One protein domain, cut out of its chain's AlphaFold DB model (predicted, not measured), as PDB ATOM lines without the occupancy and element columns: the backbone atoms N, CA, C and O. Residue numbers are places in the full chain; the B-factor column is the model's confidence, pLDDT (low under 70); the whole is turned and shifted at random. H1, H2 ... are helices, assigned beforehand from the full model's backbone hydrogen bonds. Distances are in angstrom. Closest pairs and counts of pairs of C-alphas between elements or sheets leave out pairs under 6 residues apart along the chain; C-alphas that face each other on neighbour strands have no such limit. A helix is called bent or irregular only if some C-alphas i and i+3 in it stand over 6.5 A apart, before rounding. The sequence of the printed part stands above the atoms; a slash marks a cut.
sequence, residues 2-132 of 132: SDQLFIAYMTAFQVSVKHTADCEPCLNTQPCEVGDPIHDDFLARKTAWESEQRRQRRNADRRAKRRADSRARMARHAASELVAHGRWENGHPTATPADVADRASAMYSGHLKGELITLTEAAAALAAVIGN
ATOM      1  N   SER A   2     223.788 183.785 300.952       79.12
ATOM      2  CA  SER A   2     222.663 182.930 300.501       79.12
ATOM      3  C   SER A   2     222.221 181.925 301.571       79.12
ATOM      4  O   SER A   2     221.037 181.828 301.880       79.12
ATOM      5  N   ASP A   3     223.192 181.256 302.192       89.56
ATOM      6  CA  ASP A   3     222.930 180.213 303.190       89.56
ATOM      7  C   ASP A   3     222.303 180.781 304.465       89.56
ATOM      8  O   ASP A   3     221.410 180.174 305.034       89.56
ATOM      9  N   GLN A   4     222.689 181.995 304.871       94.88
ATOM     10  CA  GLN A   4     222.091 182.672 306.026       94.88
ATOM     11  C   GLN A   4     220.624 183.046 305.779       94.88
ATOM     12  O   GLN A   4     219.797 182.872 306.669       94.88
ATOM     13  N   LEU A   5     220.281 183.518 304.574       95.56
ATOM     14  CA  LEU A   5     218.887 183.798 304.210       95.56
ATOM     15  C   LEU A   5     218.059 182.517 304.108       95.56
ATOM     16  O   LEU A   5     216.901 182.513 304.513       95.56
ATOM     17  N   PHE A   6     218.653 181.436 303.596       96.81
ATOM     18  CA  PHE A   6     218.001 180.133 303.549       96.81
ATOM     19  C   PHE A   6     217.743 179.582 304.954       96.81
ATOM     20  O   PHE A   6     216.623 179.178 305.243       96.81
ATOM     21  N   ILE A   7     218.737 179.632 305.847       97.62
ATOM     22  CA  ILE A   7     218.578 179.226 307.249       97.62
ATOM     23  C   ILE A   7     217.474 180.055 307.915       97.62
ATOM     24  O   ILE A   7     216.557 179.474 308.479       97.62
ATOM     25  N   ALA A   8     217.495 181.387 307.786       97.44
ATOM     26  CA  ALA A   8     216.471 182.255 308.371       97.44
ATOM     27  C   ALA A   8     215.058 181.952 307.838       97.44
ATOM     28  O   ALA A   8     214.101 181.914 308.609       97.44
ATOM     29  N   TYR A   9     214.931 181.697 306.533       97.81
ATOM     30  CA  TYR A   9     213.678 181.260 305.921       97.81
ATOM     31  C   TYR A   9     213.205 179.911 306.477       97.81
ATOM     32  O   TYR A   9     212.055 179.797 306.894       97.81
ATOM     33  N   MET A  10     214.084 178.907 306.543       98.31
ATOM     34  CA  MET A  10     213.735 177.580 307.054       98.31
ATOM     35  C   MET A  10     213.390 177.599 308.547       98.31
ATOM     36  O   MET A  10     212.477 176.893 308.967       98.31
ATOM     37  N   THR A  11     214.061 178.431 309.344       98.12
ATOM     38  CA  THR A  11     213.722 178.637 310.756       98.12
ATOM     39  C   THR A  11     212.342 179.278 310.902       98.12
ATOM     40  O   THR A  11     211.510 178.746 311.633       98.12
ATOM     41  N   ALA A  12     212.053 180.363 310.175       97.94
ATOM     42  CA  ALA A  12     210.739 181.011 310.228       97.94
ATOM     43  C   ALA A  12     209.616 180.083 309.730       97.94
ATOM     44  O   ALA A  12     208.530 180.052 310.304       97.94
ATOM     45  N   PHE A  13     209.897 179.252 308.720       98.06
ATOM     46  CA  PHE A  13     208.981 178.208 308.262       98.06
ATOM     47  C   PHE A  13     208.657 177.199 309.370       98.06
ATOM     48  O   PHE A  13     207.487 176.916 309.608       98.06
ATOM     49  N   GLN A  14     209.666 176.686 310.079       98.06
ATOM     50  CA  GLN A  14     209.453 175.750 311.187       98.06
ATOM     51  C   GLN A  14     208.619 176.369 312.315       98.06
ATOM     52  O   GLN A  14     207.729 175.705 312.842       98.06
ATOM     53  N   VAL A  15     208.873 177.635 312.662       97.62
ATOM     54  CA  VAL A  15     208.083 178.364 313.669       97.62
ATOM     55  C   VAL A  15     206.633 178.527 313.207       97.62
ATOM     56  O   VAL A  15     205.720 178.214 313.968       97.62
ATOM     57  N   SER A  16     206.419 178.937 311.954       96.69
ATOM     58  CA  SER A  16     205.087 179.081 311.362       96.69
ATOM     59  C   SER A  16     204.315 177.762 311.359       96.69
ATOM     60  O   SER A  16     203.167 177.734 311.785       96.69
ATOM     61  N   VAL A  17     204.934 176.665 310.915       96.94
ATOM     62  CA  VAL A  17     204.289 175.342 310.874       96.94
ATOM     63  C   VAL A  17     203.958 174.842 312.275       96.94
ATOM     64  O   VAL A  17     202.863 174.330 312.490       96.94
ATOM     65  N   LYS A  18     204.875 175.012 313.236       96.62
ATOM     66  CA  LYS A  18     204.626 174.632 314.629       96.62
ATOM     67  C   LYS A  18     203.447 175.411 315.211       96.62
ATOM     68  O   LYS A  18     202.561 174.810 315.799       96.62
ATOM     69  N   HIS A  19     203.409 176.726 314.997       95.19
ATOM     70  CA  HIS A  19     202.289 177.540 315.454       95.19
ATOM     71  C   HIS A  19     200.968 177.092 314.823       95.19
ATOM     72  O   HIS A  19     199.996 176.892 315.543       95.19
ATOM     73  N   THR A  20     200.937 176.877 313.504       94.69
ATOM     74  CA  THR A  20     199.731 176.387 312.828       94.69
ATOM     75  C   THR A  20     199.282 175.034 313.373       94.69
ATOM     76  O   THR A  20     198.087 174.827 313.478       94.69
ATOM     77  N   ALA A  21     200.187 174.129 313.751       94.12
ATOM     78  CA  ALA A  21     199.808 172.838 314.329       94.12
ATOM     79  C   ALA A  21     199.180 172.959 315.733       94.12
ATOM     80  O   ALA A  21     198.292 172.177 316.068       94.12
ATOM     81  N   ASP A  22     199.624 173.938 316.525       94.56
ATOM     82  CA  ASP A  22     199.243 174.106 317.933       94.56
ATOM     83  C   ASP A  22     198.137 175.169 318.151       94.56
ATOM     84  O   ASP A  22     197.680 175.366 319.279       94.56
ATOM     85  N   CYS A  23     197.707 175.885 317.104       95.31
ATOM     86  CA  CYS A  23     196.777 177.015 317.199       95.31
ATOM     87  C   CYS A  23     195.483 176.775 316.411       95.31
ATOM     88  O   CYS A  23     195.463 176.804 315.182       95.31
ATOM     89  N   GLU A  24     194.373 176.604 317.131       95.06
ATOM     90  CA  GLU A  24     193.069 176.288 316.542       95.06
ATOM     91  C   GLU A  24     192.504 177.369 315.595       95.06
ATOM     92  O   GLU A  24     192.008 177.001 314.526       95.06
ATOM     93  N   PRO A  25     192.620 178.684 315.878       94.75
ATOM     94  CA  PRO A  25     192.316 179.718 314.889       94.75
ATOM     95  C   PRO A  25     193.088 179.534 313.576       94.75
ATOM     96  O   PRO A  25     192.479 179.501 312.509       94.75
ATOM     97  N   CYS A  26     194.405 179.324 313.641       94.00
ATOM     98  CA  CYS A  26     195.247 179.155 312.456       94.00
ATOM     99  C   CYS A  26     194.934 177.862 311.686       94.00
ATOM    100  O   CYS A  26     194.903 177.892 310.456       94.00
ATOM    101  N   LEU A  27     194.638 176.749 312.373       92.81
ATOM    102  CA  LEU A  27     194.165 175.503 311.741       92.81
ATOM    103  C   LEU A  27     192.878 175.721 310.944       92.81
ATOM    104  O   LEU A  27     192.719 175.188 309.847       92.81
ATOM    105  N   ASN A  28     191.976 176.536 311.487       93.56
ATOM    106  CA  ASN A  28     190.683 176.841 310.886       93.56
ATOM    107  C   ASN A  28     190.722 178.069 309.962       93.56
ATOM    108  O   ASN A  28     189.670 178.551 309.545       93.56
ATOM    109  N   THR A  29     191.918 178.567 309.611       88.75
ATOM    110  CA  THR A  29     192.115 179.750 308.748       88.75
ATOM    111  C   THR A  29     191.362 180.990 309.259       88.75
ATOM    112  O   THR A  29     190.840 181.793 308.485       88.75
ATOM    113  N   GLN A  30     191.263 181.132 310.579       93.00
ATOM    114  CA  GLN A  30     190.660 182.278 311.246       93.00
ATOM    115  C   GLN A  30     191.729 183.290 311.683       93.00
ATOM    116  O   GLN A  30     192.887 182.907 311.863       93.00
ATOM    117  N   PRO A  31     191.356 184.571 311.874       92.31
ATOM    118  CA  PRO A  31     192.273 185.586 312.384       92.31
ATOM    119  C   PRO A  31     192.917 185.164 313.708       92.31
ATOM    120  O   PRO A  31     192.235 184.646 314.598       92.31
ATOM    121  N   CYS A  32     194.221 185.397 313.847       94.88
ATOM    122  CA  CYS A  32     194.972 185.028 315.036       94.88
ATOM    123  C   CYS A  32     196.004 186.105 315.369       94.88
ATOM    124  O   CYS A  32     197.084 186.123 314.793       94.88
ATOM    125  N   GLU A  33     195.733 186.943 316.370       94.62
ATOM    126  CA  GLU A  33     196.650 188.027 316.764       94.62
ATOM    127  C   GLU A  33     198.057 187.531 317.157       94.62
ATOM    128  O   GLU A  33     199.042 188.255 317.026       94.62
ATOM    129  N   VAL A  34     198.165 186.283 317.629       94.38
ATOM    130  CA  VAL A  34     199.449 185.640 317.955       94.38
ATOM    131  C   VAL A  34     200.133 185.072 316.705       94.38
ATOM    132  O   VAL A  34     201.360 185.106 316.609       94.38
ATOM    133  N   GLY A  35     199.355 184.540 315.761       94.44
ATOM    134  CA  GLY A  35     199.842 183.900 314.540       94.44
ATOM    135  C   GLY A  35     200.223 184.887 313.446       94.44
ATOM    136  O   GLY A  35     201.211 184.659 312.749       94.44
ATOM    137  N   ASP A  36     199.507 186.003 313.335       95.00
ATOM    138  CA  ASP A  36     199.740 187.057 312.345       95.00
ATOM    139  C   ASP A  36     201.218 187.493 312.289       95.00
ATOM    140  O   ASP A  36     201.837 187.339 311.231       95.00
ATOM    141  N   PRO A  37     201.874 187.908 313.398       97.06
ATOM    142  CA  PRO A  37     203.288 188.287 313.348       97.06
ATOM    143  C   PRO A  37     204.229 187.122 312.990       97.06
ATOM    144  O   PRO A  37     205.304 187.351 312.431       97.06
ATOM    145  N   ILE A  38     203.853 185.873 313.289       97.00
ATOM    146  CA  ILE A  38     204.648 184.679 312.959       97.00
ATOM    147  C   ILE A  38     204.591 184.400 311.452       97.00
ATOM    148  O   ILE A  38     205.619 184.139 310.817       97.00
ATOM    149  N   HIS A  39     203.392 184.450 310.875       95.31
ATOM    150  CA  HIS A  39     203.172 184.222 309.451       95.31
ATOM    151  C   HIS A  39     203.746 185.366 308.608       95.31
ATOM    152  O   HIS A  39     204.363 185.104 307.570       95.31
ATOM    153  N   ASP A  40     203.656 186.604 309.094       97.38
ATOM    154  CA  ASP A  40     204.269 187.768 308.459       97.38
ATOM    155  C   ASP A  40     205.801 187.678 308.426       97.38
ATOM    156  O   ASP A  40     206.398 187.898 307.365       97.38
ATOM    157  N   ASP A  41     206.465 187.295 309.530       97.94
ATOM    158  CA  ASP A  41     207.924 187.091 309.508       97.94
ATOM    159  C   ASP A  41     208.297 185.969 308.530       97.94
ATOM    160  O   ASP A  41     209.190 186.157 307.700       97.94
ATOM    161  N   PHE A  42     207.570 184.847 308.522       97.88
ATOM    162  CA  PHE A  42     207.784 183.783 307.536       97.88
ATOM    163  C   PHE A  42     207.707 184.296 306.088       97.88
ATOM    164  O   PHE A  42     208.626 184.048 305.293       97.88
ATOM    165  N   LEU A  43     206.658 185.046 305.740       98.12
ATOM    166  CA  LEU A  43     206.488 185.618 304.404       98.12
ATOM    167  C   LEU A  43     207.598 186.619 304.061       98.12
ATOM    168  O   LEU A  43     208.113 186.614 302.933       98.12
ATOM    169  N   ALA A  44     208.029 187.431 305.028       98.12
ATOM    170  CA  ALA A  44     209.133 188.366 304.859       98.12
ATOM    171  C   ALA A  44     210.460 187.634 304.582       98.12
ATOM    172  O   ALA A  44     211.168 187.972 303.624       98.12
ATOM    173  N   ARG A  45     210.791 186.586 305.354       98.12
ATOM    174  CA  ARG A  45     212.015 185.785 305.147       98.12
ATOM    175  C   ARG A  45     211.995 185.037 303.821       98.12
ATOM    176  O   ARG A  45     213.003 185.048 303.108       98.12
ATOM    177  N   LYS A  46     210.852 184.450 303.453       98.00
ATOM    178  CA  LYS A  46     210.660 183.797 302.153       98.00
ATOM    179  C   LYS A  46     210.935 184.770 301.009       98.00
ATOM    180  O   LYS A  46     211.760 184.496 300.136       98.00
ATOM    181  N   THR A  47     210.303 185.941 301.055       98.19
ATOM    182  CA  THR A  47     210.444 186.981 300.028       98.19
ATOM    183  C   THR A  47     211.891 187.460 299.903       98.19
ATOM    184  O   THR A  47     212.393 187.638 298.785       98.19
ATOM    185  N   ALA A  48     212.588 187.637 301.028       97.62
ATOM    186  CA  ALA A  48     213.995 188.025 301.044       97.62
ATOM    187  C   ALA A  48     214.893 186.964 300.381       97.62
ATOM    188  O   ALA A  48     215.701 187.298 299.509       97.62
ATOM    189  N   TRP A  49     214.722 185.686 300.737       97.56
ATOM    190  CA  TRP A  49     215.478 184.587 300.133       97.56
ATOM    191  C   TRP A  49     215.208 184.461 298.626       97.56
ATOM    192  O   TRP A  49     216.150 184.430 297.832       97.56
ATOM    193  N   GLU A  50     213.946 184.479 298.192       97.06
ATOM    194  CA  GLU A  50     213.591 184.394 296.767       97.06
ATOM    195  C   GLU A  50     214.129 185.576 295.947       97.06
ATOM    196  O   GLU A  50     214.552 185.414 294.796       97.06
ATOM    197  N   SER A  51     214.119 186.779 296.524       96.88
ATOM    198  CA  SER A  51     214.671 187.978 295.886       96.88
ATOM    199  C   SER A  51     216.179 187.854 295.689       96.88
ATOM    200  O   SER A  51     216.700 188.218 294.627       96.88
ATOM    201  N   GLU A  52     216.875 187.273 296.667       96.31
ATOM    202  CA  GLU A  52     218.297 186.977 296.558       96.31
ATOM    203  C   GLU A  52     218.584 185.927 295.478       96.31
ATOM    204  O   GLU A  52     219.459 186.139 294.634       96.31
ATOM    205  N   GLN A  53     217.806 184.842 295.426       96.75
ATOM    206  CA  GLN A  53     217.933 183.819 294.382       96.75
ATOM    207  C   GLN A  53     217.743 184.415 292.980       96.75
ATOM    208  O   GLN A  53     218.542 184.179 292.067       96.75
ATOM    209  N   ARG A  54     216.725 185.268 292.804       96.94
ATOM    210  CA  ARG A  54     216.493 186.001 291.548       96.94
ATOM    211  C   ARG A  54     217.678 186.899 291.189       96.94
ATOM    212  O   ARG A  54     218.082 186.953 290.025       96.94
ATOM    213  N   ARG A  55     218.262 187.597 292.168       96.62
ATOM    214  CA  ARG A  55     219.451 188.441 291.964       96.62
ATOM    215  C   ARG A  55     220.663 187.617 291.533       96.62
ATOM    216  O   ARG A  55     221.352 188.011 290.590       96.62
ATOM    217  N   GLN A  56     220.913 186.483 292.182       96.44
ATOM    218  CA  GLN A  56     222.029 185.598 291.850       96.44
ATOM    219  C   GLN A  56     221.911 185.033 290.437       96.44
ATOM    220  O   GLN A  56     222.892 185.091 289.694       96.44
ATOM    221  N   ARG A  57     220.711 184.590 290.040       97.19
ATOM    222  CA  ARG A  57     220.430 184.114 288.677       97.19
ATOM    223  C   ARG A  57     220.741 185.185 287.635       97.19
ATOM    224  O   ARG A  57     221.608 184.975 286.796       97.19
ATOM    225  N   ARG A  58     220.182 186.393 287.790       97.69
ATOM    226  CA  ARG A  58     220.478 187.526 286.888       97.69
ATOM    227  C   ARG A  58     221.974 187.835 286.804       97.69
ATOM    228  O   ARG A  58     222.488 188.166 285.738       97.69
ATOM    229  N   ASN A  59     222.690 187.763 287.924       97.25
ATOM    230  CA  ASN A  59     224.133 187.992 287.940       97.25
ATOM    231  C   ASN A  59     224.908 186.869 287.237       97.25
ATOM    232  O   ASN A  59     225.907 187.159 286.576       97.25
ATOM    233  N   ALA A  60     224.467 185.616 287.360       96.19
ATOM    234  CA  ALA A  60     225.024 184.487 286.624       96.19
ATOM    235  C   ALA A  60     224.809 184.659 285.116       96.19
ATOM    236  O   ALA A  60     225.791 184.614 284.375       96.19
ATOM    237  N   ASP A  61     223.593 185.002 284.691       96.38
ATOM    238  CA  ASP A  61     223.249 185.238 283.284       96.38
ATOM    239  C   ASP A  61     224.091 186.372 282.688       96.38
ATOM    240  O   ASP A  61     224.698 186.235 281.626       96.38
ATOM    241  N   ARG A  62     224.230 187.489 283.417       97.00
ATOM    242  CA  ARG A  62     225.091 188.612 283.008       97.00
ATOM    243  C   ARG A  62     226.559 188.206 282.878       97.00
ATOM    244  O   ARG A  62     227.241 188.681 281.973       97.00
ATOM    245  N   ARG A  63     227.074 187.368 283.786       94.50
ATOM    246  CA  ARG A  63     228.449 186.845 283.697       94.50
ATOM    247  C   ARG A  63     228.604 185.927 282.488       94.50
ATOM    248  O   ARG A  63     229.564 186.107 281.749       94.50
ATOM    249  N   ALA A  64     227.663 185.010 282.270       92.31
ATOM    250  CA  ALA A  64     227.658 184.107 281.123       92.31
ATOM    251  C   ALA A  64     227.633 184.887 279.802       92.31
ATOM    252  O   ALA A  64     228.492 184.670 278.951       92.31
ATOM    253  N   LYS A  65     226.749 185.888 279.689       94.25
ATOM    254  CA  LYS A  65     226.704 186.784 278.531       94.25
ATOM    255  C   LYS A  65     228.034 187.498 278.301       94.25
ATOM    256  O   LYS A  65     228.544 187.472 277.190       94.25
ATOM    257  N   ARG A  66     228.637 188.100 279.335       93.00
ATOM    258  CA  ARG A  66     229.937 188.782 279.183       93.00
ATOM    259  C   ARG A  66     231.046 187.842 278.713       93.00
ATOM    260  O   ARG A  66     231.887 188.270 277.927       93.00
ATOM    261  N   ARG A  67     231.058 186.589 279.184       91.19
ATOM    262  CA  ARG A  67     232.017 185.576 278.716       91.19
ATOM    263  C   ARG A  67     231.776 185.225 277.249       91.19
ATOM    264  O   ARG A  67     232.724 185.285 276.476       91.19
ATOM    265  N   ALA A  68     230.525 184.982 276.860       91.81
ATOM    266  CA  ALA A  68     230.157 184.732 275.465       91.81
ATOM    267  C   ALA A  68     230.531 185.910 274.547       91.81
ATOM    268  O   ALA A  68     231.197 185.714 273.536       91.81
ATOM    269  N   ASP A  69     230.211 187.148 274.938       93.12
ATOM    270  CA  ASP A  69     230.568 188.348 274.174       93.12
ATOM    271  C   ASP A  69     232.097 188.509 274.061       93.12
ATOM    272  O   ASP A  69     232.610 188.949 273.032       93.12
ATOM    273  N   SER A  70     232.846 188.157 275.113       92.81
ATOM    274  CA  SER A  70     234.312 188.166 275.088       92.81
ATOM    275  C   SER A  70     234.870 187.135 274.113       92.81
ATOM    276  O   SER A  70     235.712 187.490 273.290       92.81
ATOM    277  N   ARG A  71     234.378 185.891 274.165       94.00
ATOM    278  CA  ARG A  71     234.770 184.834 273.225       94.00
ATOM    279  C   ARG A  71     234.432 185.210 271.788       94.00
ATOM    280  O   ARG A  71     235.278 185.062 270.917       94.00
ATOM    281  N   ALA A  72     233.258 185.793 271.552       94.25
ATOM    282  CA  ALA A  72     232.865 186.268 270.229       94.25
ATOM    283  C   ALA A  72     233.818 187.348 269.689       94.25
ATOM    284  O   ALA A  72     234.197 187.299 268.521       94.25
ATOM    285  N   ARG A  73     234.255 188.308 270.522       95.12
ATOM    286  CA  ARG A  73     235.262 189.308 270.111       95.12
ATOM    287  C   ARG A  73     236.608 188.666 269.776       95.12
ATOM    288  O   ARG A  73     237.199 189.014 268.761       95.12
ATOM    289  N   MET A  74     237.070 187.730 270.603       95.25
ATOM    290  CA  MET A  74     238.327 187.005 270.382       95.25
ATOM    291  C   MET A  74     238.282 186.178 269.092       95.25
ATOM    292  O   MET A  74     239.199 186.268 268.281       95.25
ATOM    293  N   ALA A  75     237.191 185.442 268.868       96.81
ATOM    294  CA  ALA A  75     236.976 184.655 267.658       96.81
ATOM    295  C   ALA A  75     236.938 185.540 266.404       96.81
ATOM    296  O   ALA A  75     237.564 185.206 265.404       96.81
ATOM    297  N   ARG A  76     236.270 186.703 266.456       97.00
ATOM    298  CA  ARG A  76     236.264 187.666 265.337       97.00
ATOM    299  C   ARG A  76     237.646 188.216 265.035       97.00
ATOM    300  O   ARG A  76     237.989 188.347 263.868       97.00
ATOM    301  N   HIS A  77     238.438 188.519 266.059       97.12
ATOM    302  CA  HIS A  77     239.799 188.987 265.834       97.12
ATOM    303  C   HIS A  77     240.670 187.901 265.189       97.12
ATOM    304  O   HIS A  77     241.337 188.170 264.197       97.12
ATOM    305  N   ALA A  78     240.592 186.660 265.677       96.94
ATOM    306  CA  ALA A  78     241.298 185.537 265.064       96.94
ATOM    307  C   ALA A  78     240.848 185.280 263.615       96.94
ATOM    308  O   ALA A  78     241.684 185.045 262.747       96.94
ATOM    309  N   ALA A  79     239.545 185.373 263.333       97.31
ATOM    310  CA  ALA A  79     239.024 185.283 261.973       97.31
ATOM    311  C   ALA A  79     239.544 186.426 261.087       97.31
ATOM    312  O   ALA A  79     239.962 186.169 259.966       97.31
ATOM    313  N   SER A  80     239.590 187.660 261.594       96.94
ATOM    314  CA  SER A  80     240.153 188.806 260.869       96.94
ATOM    315  C   SER A  80     241.622 188.596 260.513       96.94
ATOM    316  O   SER A  80     242.004 188.864 259.381       96.94
ATOM    317  N   GLU A  81     242.433 188.088 261.441       96.69
ATOM    318  CA  GLU A  81     243.840 187.745 261.194       96.69
ATOM    319  C   GLU A  81     243.983 186.695 260.083       96.69
ATOM    320  O   GLU A  81     244.791 186.850 259.167       96.69
ATOM    321  N   LEU A  82     243.171 185.634 260.139       95.88
ATOM    322  CA  LEU A  82     243.193 184.555 259.147       95.88
ATOM    323  C   LEU A  82     242.694 185.009 257.774       95.88
ATOM    324  O   LEU A  82     243.211 184.554 256.762       95.88
ATOM    325  N   VAL A  83     241.715 185.908 257.715       95.31
ATOM    326  CA  VAL A  83     241.207 186.458 256.452       95.31
ATOM    327  C   VAL A  83     242.197 187.469 255.863       95.31
ATOM    328  O   VAL A  83     242.449 187.444 254.661       95.31
ATOM    329  N   ALA A  84     242.813 188.318 256.688       94.56
ATOM    330  CA  ALA A  84     243.748 189.347 256.230       94.56
ATOM    331  C   ALA A  84     245.101 188.786 255.769       94.56
ATOM    332  O   ALA A  84     245.700 189.311 254.831       94.56
ATOM    333  N   HIS A  85     245.598 187.738 256.431       93.25
ATOM    334  CA  HIS A  85     246.953 187.218 256.208       93.25
ATOM    335  C   HIS A  85     246.992 185.756 255.752       93.25
ATOM    336  O   HIS A  85     248.068 185.230 255.469       93.25
ATOM    337  N   GLY A  86     245.843 185.085 255.702       90.69
ATOM    338  CA  GLY A  86     245.749 183.696 255.279       90.69
ATOM    339  C   GLY A  86     245.671 183.521 253.769       90.69
ATOM    340  O   GLY A  86     245.745 184.458 252.974       90.69
ATOM    341  N   ARG A  87     245.529 182.259 253.372       93.00
ATOM    342  CA  ARG A  87     245.453 181.855 251.973       93.00
ATOM    343  C   ARG A  87     244.047 182.087 251.419       93.00
ATOM    344  O   ARG A  87     243.050 181.817 252.086       93.00
ATOM    345  N   TRP A  88     243.996 182.545 250.172       93.88
ATOM    346  CA  TRP A  88     242.766 182.735 249.411       93.88
ATOM    347  C   TRP A  88     242.783 181.862 248.163       93.88
ATOM    348  O   TRP A  88     243.793 181.782 247.462       93.88
ATOM    349  N   GLU A  89     241.652 181.228 247.876       92.75
ATOM    350  CA  GLU A  89     241.423 180.444 246.666       92.75
ATOM    351  C   GLU A  89     240.075 180.836 246.065       92.75
ATOM    352  O   GLU A  89     239.080 180.965 246.775       92.75
ATOM    353  N   ASN A  90     240.035 181.043 244.746       90.00
ATOM    354  CA  ASN A  90     238.808 181.379 244.011       90.00
ATOM    355  C   ASN A  90     238.029 182.580 244.591       90.00
ATOM    356  O   ASN A  90     236.805 182.606 244.542       90.00
ATOM    357  N   GLY A  91     238.732 183.567 245.158       85.44
ATOM    358  CA  GLY A  91     238.108 184.750 245.760       85.44
ATOM    359  C   GLY A  91     237.517 184.533 247.158       85.44
ATOM    360  O   GLY A  91     236.835 185.422 247.656       85.44
ATOM    361  N   HIS A  92     237.802 183.401 247.811       85.81
ATOM    362  CA  HIS A  92     237.369 183.104 249.177       85.81
ATOM    363  C   HIS A  92     238.554 182.732 250.080       85.81
ATOM    364  O   HIS A  92     239.515 182.118 249.605       85.81
ATOM    365  N   PRO A  93     238.514 183.069 251.383       92.31
ATOM    366  CA  PRO A  93     239.536 182.615 252.313       92.31
ATOM    367  C   PRO A  93     239.408 181.103 252.515       92.31
ATOM    368  O   PRO A  93     238.305 180.577 252.659       92.31
ATOM    369  N   THR A  94     240.537 180.400 252.573       95.19
ATOM    370  CA  THR A  94     240.552 178.951 252.840       95.19
ATOM    371  C   THR A  94     240.385 178.622 254.325       95.19
ATOM    372  O   THR A  94     240.304 177.451 254.684       95.19
ATOM    373  N   ALA A  95     240.398 179.637 255.196       95.00
ATOM    374  CA  ALA A  95     240.284 179.475 256.638       95.00
ATOM    375  C   ALA A  95     238.953 178.818 257.023       95.00
ATOM    376  O   ALA A  95     237.890 179.193 256.528       95.00
ATOM    377  N   THR A  96     239.011 177.867 257.948       96.62
ATOM    378  CA  THR A  96     237.848 177.141 258.457       96.62
ATOM    379  C   THR A  96     237.470 177.605 259.869       96.62
ATOM    380  O   THR A  96     238.278 178.219 260.573       96.62
ATOM    381  N   PRO A  97     236.254 177.286 260.356       97.06
ATOM    382  CA  PRO A  97     235.894 177.521 261.754       97.06
ATOM    383  C   PRO A  97     236.837 176.845 262.761       97.06
ATOM    384  O   PRO A  97     237.040 177.377 263.850       97.06
ATOM    385  N   ALA A  98     237.426 175.695 262.413       97.06
ATOM    386  CA  ALA A  98     238.411 175.031 263.263       97.06
ATOM    387  C   ALA A  98     239.690 175.874 263.379       97.06
ATOM    388  O   ALA A  98     240.120 176.167 264.492       97.06
ATOM    389  N   ASP A  99     240.205 176.385 262.255       97.00
ATOM    390  CA  ASP A  99     241.388 177.257 262.246       97.00
ATOM    391  C   ASP A  99     241.168 178.518 263.090       97.00
ATOM    392  O   ASP A  99     242.060 178.957 263.816       97.00
ATOM    393  N   VAL A 100     239.961 179.093 263.040       96.94
ATOM    394  CA  VAL A 100     239.584 180.249 263.867       96.94
ATOM    395  C   VAL A 100     239.595 179.894 265.355       96.94
ATOM    396  O   VAL A 100     240.119 180.670 266.158       96.94
ATOM    397  N   ALA A 101     239.033 178.746 265.738       95.69
ATOM    398  CA  ALA A 101     239.013 178.298 267.130       95.69
ATOM    399  C   ALA A 101     240.432 178.019 267.656       95.69
ATOM    400  O   ALA A 101     240.771 178.454 268.763       95.69
ATOM    401  N   ASP A 102     241.277 177.378 266.850       94.81
ATOM    402  CA  ASP A 102     242.667 177.070 267.188       94.81
ATOM    403  C   ASP A 102     243.508 178.342 267.292       94.81
ATOM    404  O   ASP A 102     244.194 178.562 268.294       94.81
ATOM    405  N   ARG A 103     243.398 179.245 266.309       95.38
ATOM    406  CA  ARG A 103     244.095 180.537 266.314       95.38
ATOM    407  C   ARG A 103     243.686 181.380 267.514       95.38
ATOM    408  O   ARG A 103     244.547 181.925 268.206       95.38
ATOM    409  N   ALA A 104     242.389 181.469 267.798       94.50
ATOM    410  CA  ALA A 104     241.901 182.216 268.947       94.50
ATOM    411  C   ALA A 104     242.365 181.591 270.270       94.50
ATOM    412  O   ALA A 104     242.743 182.319 271.187       94.50
ATOM    413  N   SER A 105     242.405 180.261 270.366       90.69
ATOM    414  CA  SER A 105     242.941 179.562 271.538       90.69
ATOM    415  C   SER A 105     244.437 179.823 271.717       90.69
ATOM    416  O   SER A 105     244.871 180.122 272.829       90.69
ATOM    417  N   ALA A 106     245.219 179.813 270.636       91.81
ATOM    418  CA  ALA A 106     246.643 180.141 270.669       91.81
ATOM    419  C   ALA A 106     246.899 181.587 271.136       91.81
ATOM    420  O   ALA A 106     247.799 181.825 271.938       91.81
ATOM    421  N   MET A 107     246.082 182.547 270.687       93.19
ATOM    422  CA  MET A 107     246.218 183.966 271.048       93.19
ATOM    423  C   MET A 107     245.692 184.290 272.453       93.19
ATOM    424  O   MET A 107     246.225 185.167 273.133       93.19
ATOM    425  N   TYR A 108     244.626 183.613 272.889       92.62
ATOM    426  CA  TYR A 108     243.827 184.027 274.045       92.62
ATOM    427  C   TYR A 108     243.672 182.970 275.136       92.62
ATOM    428  O   TYR A 108     242.890 183.193 276.058       92.62
ATOM    429  N   SER A 109     244.423 181.868 275.109       83.88
ATOM    430  CA  SER A 109     244.356 180.794 276.120       83.88
ATOM    431  C   SER A 109     244.326 181.312 277.569       83.88
ATOM    432  O   SER A 109     243.460 180.912 278.349       83.88
ATOM    433  N   GLY A 110     245.182 182.282 277.915       83.75
ATOM    434  CA  GLY A 110     245.208 182.912 279.247       83.75
ATOM    435  C   GLY A 110     243.952 183.724 279.610       83.75
ATOM    436  O   GLY A 110     243.625 183.882 280.786       83.75
ATOM    437  N   HIS A 111     243.206 184.205 278.616       82.56
ATOM    438  CA  HIS A 111     241.972 184.976 278.793       82.56
ATOM    439  C   HIS A 111     240.716 184.101 278.790       82.56
ATOM    440  O   HIS A 111     239.701 184.486 279.375       82.56
ATOM    441  N   LEU A 112     240.784 182.928 278.159       78.19
ATOM    442  CA  LEU A 112     239.672 181.985 278.058       78.19
ATOM    443  C   LEU A 112     239.385 181.264 279.382       78.19
ATOM    444  O   LEU A 112     238.281 180.761 279.567       78.19
ATOM    445  N   LYS A 113     240.331 181.251 280.335       79.94
ATOM    446  CA  LYS A 113     240.164 180.648 281.678       79.94
ATOM    447  C   LYS A 113     239.570 179.225 281.638       79.94
ATOM    448  O   LYS A 113     238.778 178.864 282.505       79.94
ATOM    449  N   GLY A 114     239.939 178.439 280.625       74.69
ATOM    450  CA  GLY A 114     239.453 177.071 280.409       74.69
ATOM    451  C   GLY A 114     238.152 176.937 279.605       74.69
ATOM    452  O   GLY A 114     237.763 175.817 279.291       74.69
ATOM    453  N   GLU A 115     237.485 178.032 279.225       82.31
ATOM    454  CA  GLU A 115     236.319 178.004 278.330       82.31
ATOM    455  C   GLU A 115     236.772 178.134 276.868       82.31
ATOM    456  O   GLU A 115     237.044 179.236 276.391       82.31
ATOM    457  N   LEU A 116     236.857 177.010 276.151       85.31
ATOM    458  CA  LEU A 116     237.240 177.001 274.736       85.31
ATOM    459  C   LEU A 116     236.189 177.691 273.853       85.31
ATOM    460  O   LEU A 116     234.991 177.668 274.143       85.31
ATOM    461  N   ILE A 117     236.655 178.289 272.756       92.00
ATOM    462  CA  ILE A 117     235.781 178.807 271.701       92.00
ATOM    463  C   ILE A 117     235.170 177.620 270.963       92.00
ATOM    464  O   ILE A 117     235.873 176.716 270.517       92.00
ATOM    465  N   THR A 118     233.847 177.622 270.845       93.19
ATOM    466  CA  THR A 118     233.122 176.560 270.143       93.19
ATOM    467  C   THR A 118     233.217 176.733 268.628       93.19
ATOM    468  O   THR A 118     233.337 177.852 268.126       93.19
ATOM    469  N   LEU A 119     233.076 175.636 267.876       95.38
ATOM    470  CA  LEU A 119     233.031 175.691 266.408       95.38
ATOM    471  C   LEU A 119     231.892 176.580 265.894       95.38
ATOM    472  O   LEU A 119     232.061 177.271 264.895       95.38
ATOM    473  N   THR A 120     230.755 176.622 266.592       96.00
ATOM    474  CA  THR A 120     229.629 177.497 266.240       96.00
ATOM    475  C   THR A 120     229.984 178.976 266.408       96.00
ATOM    476  O   THR A 120     229.700 179.782 265.524       96.00
ATOM    477  N   GLU A 121     230.632 179.349 267.517       95.19
ATOM    478  CA  GLU A 121     231.107 180.724 267.738       95.19
ATOM    479  C   GLU A 121     232.166 181.118 266.698       95.19
ATOM    480  O   GLU A 121     232.129 182.230 266.170       95.19
ATOM    481  N   ALA A 122     233.075 180.198 266.370       96.75
ATOM    482  CA  ALA A 122     234.109 180.401 265.363       96.75
ATOM    483  C   ALA A 122     233.529 180.548 263.946       96.75
ATOM    484  O   ALA A 122     233.920 181.451 263.210       96.75
ATOM    485  N   ALA A 123     232.541 179.725 263.583       96.50
ATOM    486  CA  ALA A 123     231.844 179.816 262.303       96.50
ATOM    487  C   ALA A 123     231.082 181.141 262.168       96.50
ATOM    488  O   ALA A 123     231.187 181.815 261.144       96.50
ATOM    489  N   ALA A 124     230.367 181.553 263.220       96.12
ATOM    490  CA  ALA A 124     229.669 182.835 263.244       96.12
ATOM    491  C   ALA A 124     230.638 184.023 263.126       96.12
ATOM    492  O   ALA A 124     230.330 185.015 262.467       96.12
ATOM    493  N   ALA A 125     231.816 183.929 263.751       96.88
ATOM    494  CA  ALA A 125     232.858 184.939 263.633       96.88
ATOM    495  C   ALA A 125     233.425 185.022 262.212       96.88
ATOM    496  O   ALA A 125     233.521 186.121 261.672       96.88
ATOM    497  N   LEU A 126     233.749 183.881 261.600       95.38
ATOM    498  CA  LEU A 126     234.280 183.820 260.240       95.38
ATOM    499  C   LEU A 126     233.287 184.383 259.218       95.38
ATOM    500  O   LEU A 126     233.650 185.244 258.421       95.38
ATOM    501  N   ALA A 127     232.019 183.974 259.298       94.69
ATOM    502  CA  ALA A 127     230.962 184.497 258.435       94.69
ATOM    503  C   ALA A 127     230.791 186.020 258.581       94.69
ATOM    504  O   ALA A 127     230.641 186.722 257.585       94.69
ATOM    505  N   ALA A 128     230.862 186.543 259.811       94.88
ATOM    506  CA  ALA A 128     230.753 187.978 260.066       94.88
ATOM    507  C   ALA A 128     231.944 188.790 259.531       94.88
ATOM    508  O   ALA A 128     231.777 189.968 259.235       94.88
ATOM    509  N   VAL A 129     233.139 188.199 259.446       95.19
ATOM    510  CA  VAL A 129     234.324 188.866 258.884       95.19
ATOM    511  C   VAL A 129     234.300 188.840 257.359       95.19
ATOM    512  O   VAL A 129     234.630 189.845 256.752       95.19
ATOM    513  N   ILE A 130     233.893 187.727 256.742       90.88
ATOM    514  CA  ILE A 130     233.832 187.593 255.275       90.88
ATOM    515  C   ILE A 130     232.688 188.421 254.674       90.88
ATOM    516  O   ILE A 130     232.790 188.885 253.545       90.88
ATOM    517  N   GLY A 131     231.577 188.566 255.403       82.19
ATOM    518  CA  GLY A 131     230.412 189.336 254.960       82.19
ATOM    519  C   GLY A 131     230.514 190.855 255.149       82.19
ATOM    520  O   GLY A 131     229.559 191.542 254.791       82.19
ATOM    521  N   ASN A 132     231.610 191.357 255.729       58.69
ATOM    522  CA  ASN A 132     231.938 192.786 255.846       58.69
ATOM    523  C   ASN A 132     232.965 193.180 254.784       58.69
ATOM    524  O   ASN A 132     232.878 194.332 254.310       58.69
TER     525      ASN A 132
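Overview. This is residues 2 to 132 of the 132 residues of an uncharacterized protein of Streptomyces sp. NRRL S-495 (UniProt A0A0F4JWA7). One very long helix, H3, makes a rod; near its beginning H1 lies side by side with it and runs back along it, with the short H2 at the turn, and near its other end H4 and H5 cross it and pack on it and on each other. Between these two ends residues 57 to 66 of H3 stand free. The printed part has 131 residues with five named helices, H1 to H5 in order along the chain, and no named strand; the class is all helix. The whole is extended, with a radius of gyration of the C-alphas of 27.9 A, and spans 86 by 27 by 17 A.

Along the chain. Find C-alpha 2 at (222.663, 182.930, 300.501); from there H1, residues 2 to 22, runs 30.5 A to C-alpha 22. Next comes H2, residues 24 to 27, 5.0 A long. Find C-alpha 36 at (199.740, 187.057, 312.345), where H3, residues 36 to 85, begins; it runs 73.4 A to C-alpha 85 at (246.953, 187.218, 256.208). H4, residues 97 to 112, measures 17.3 A; it has a kink of 61 degrees near residue 106 and is irregular, with C-alphas 107 and 110 8.3 A apart. H5, residues 119 to 130, runs 16.3 A to C-alpha 130 at (233.832, 187.593, 255.275).

Arrangement. Begin with H3, the hub, which touches three other helices. Its residues 38 to 53 touch H1 at a shallow tilt of 28 degrees, opposite ways; look at the closest C-alphas, those of Ala 12 and Phe 42, 4.9 A apart. H1 and H2 touch only at the corner, where the C-alphas of Thr 20 and Cys 26 are closest at 5.3 A. H2 and H3 are apart. Farther along, residues 71 to 82 of H3 touch H4 at a steep tilt of 58 degrees, opposite ways, closest at the C-alphas of Ala 78 and Ala 104, 5.1 A. Residues 71 to 83 of H3 touch H5 at a steep tilt of 53 degrees, the same way, closest at the C-alphas of Arg 76 and Ala 125, 4.7 A. H4 touches H5 with residues 97 to 101 alone, about perpendicular at 73 degrees; the closest C-alphas, those of Pro 97 and Ala 123, are 4.7 A apart. H1 and H2 are apart from H4 and H5. In H1, H3 and H5 every O i to N i+4 pair is within hydrogen-bond range, in H4 10 of 12 are, and H2 is too short for such a pair.

Size, cuts and confidence. The two C-alphas farthest apart, those of Glu 24 and Asn 90, are 85.9 A apart. The link from H3 to H4 is long, with 11 residues; in it residues 88 to 89 form a short antiparallel pairing with residues 92 to 93. The printed part has no cut. Its mean pLDDT is 93.8, and residue 132, the chain's last, is under 70.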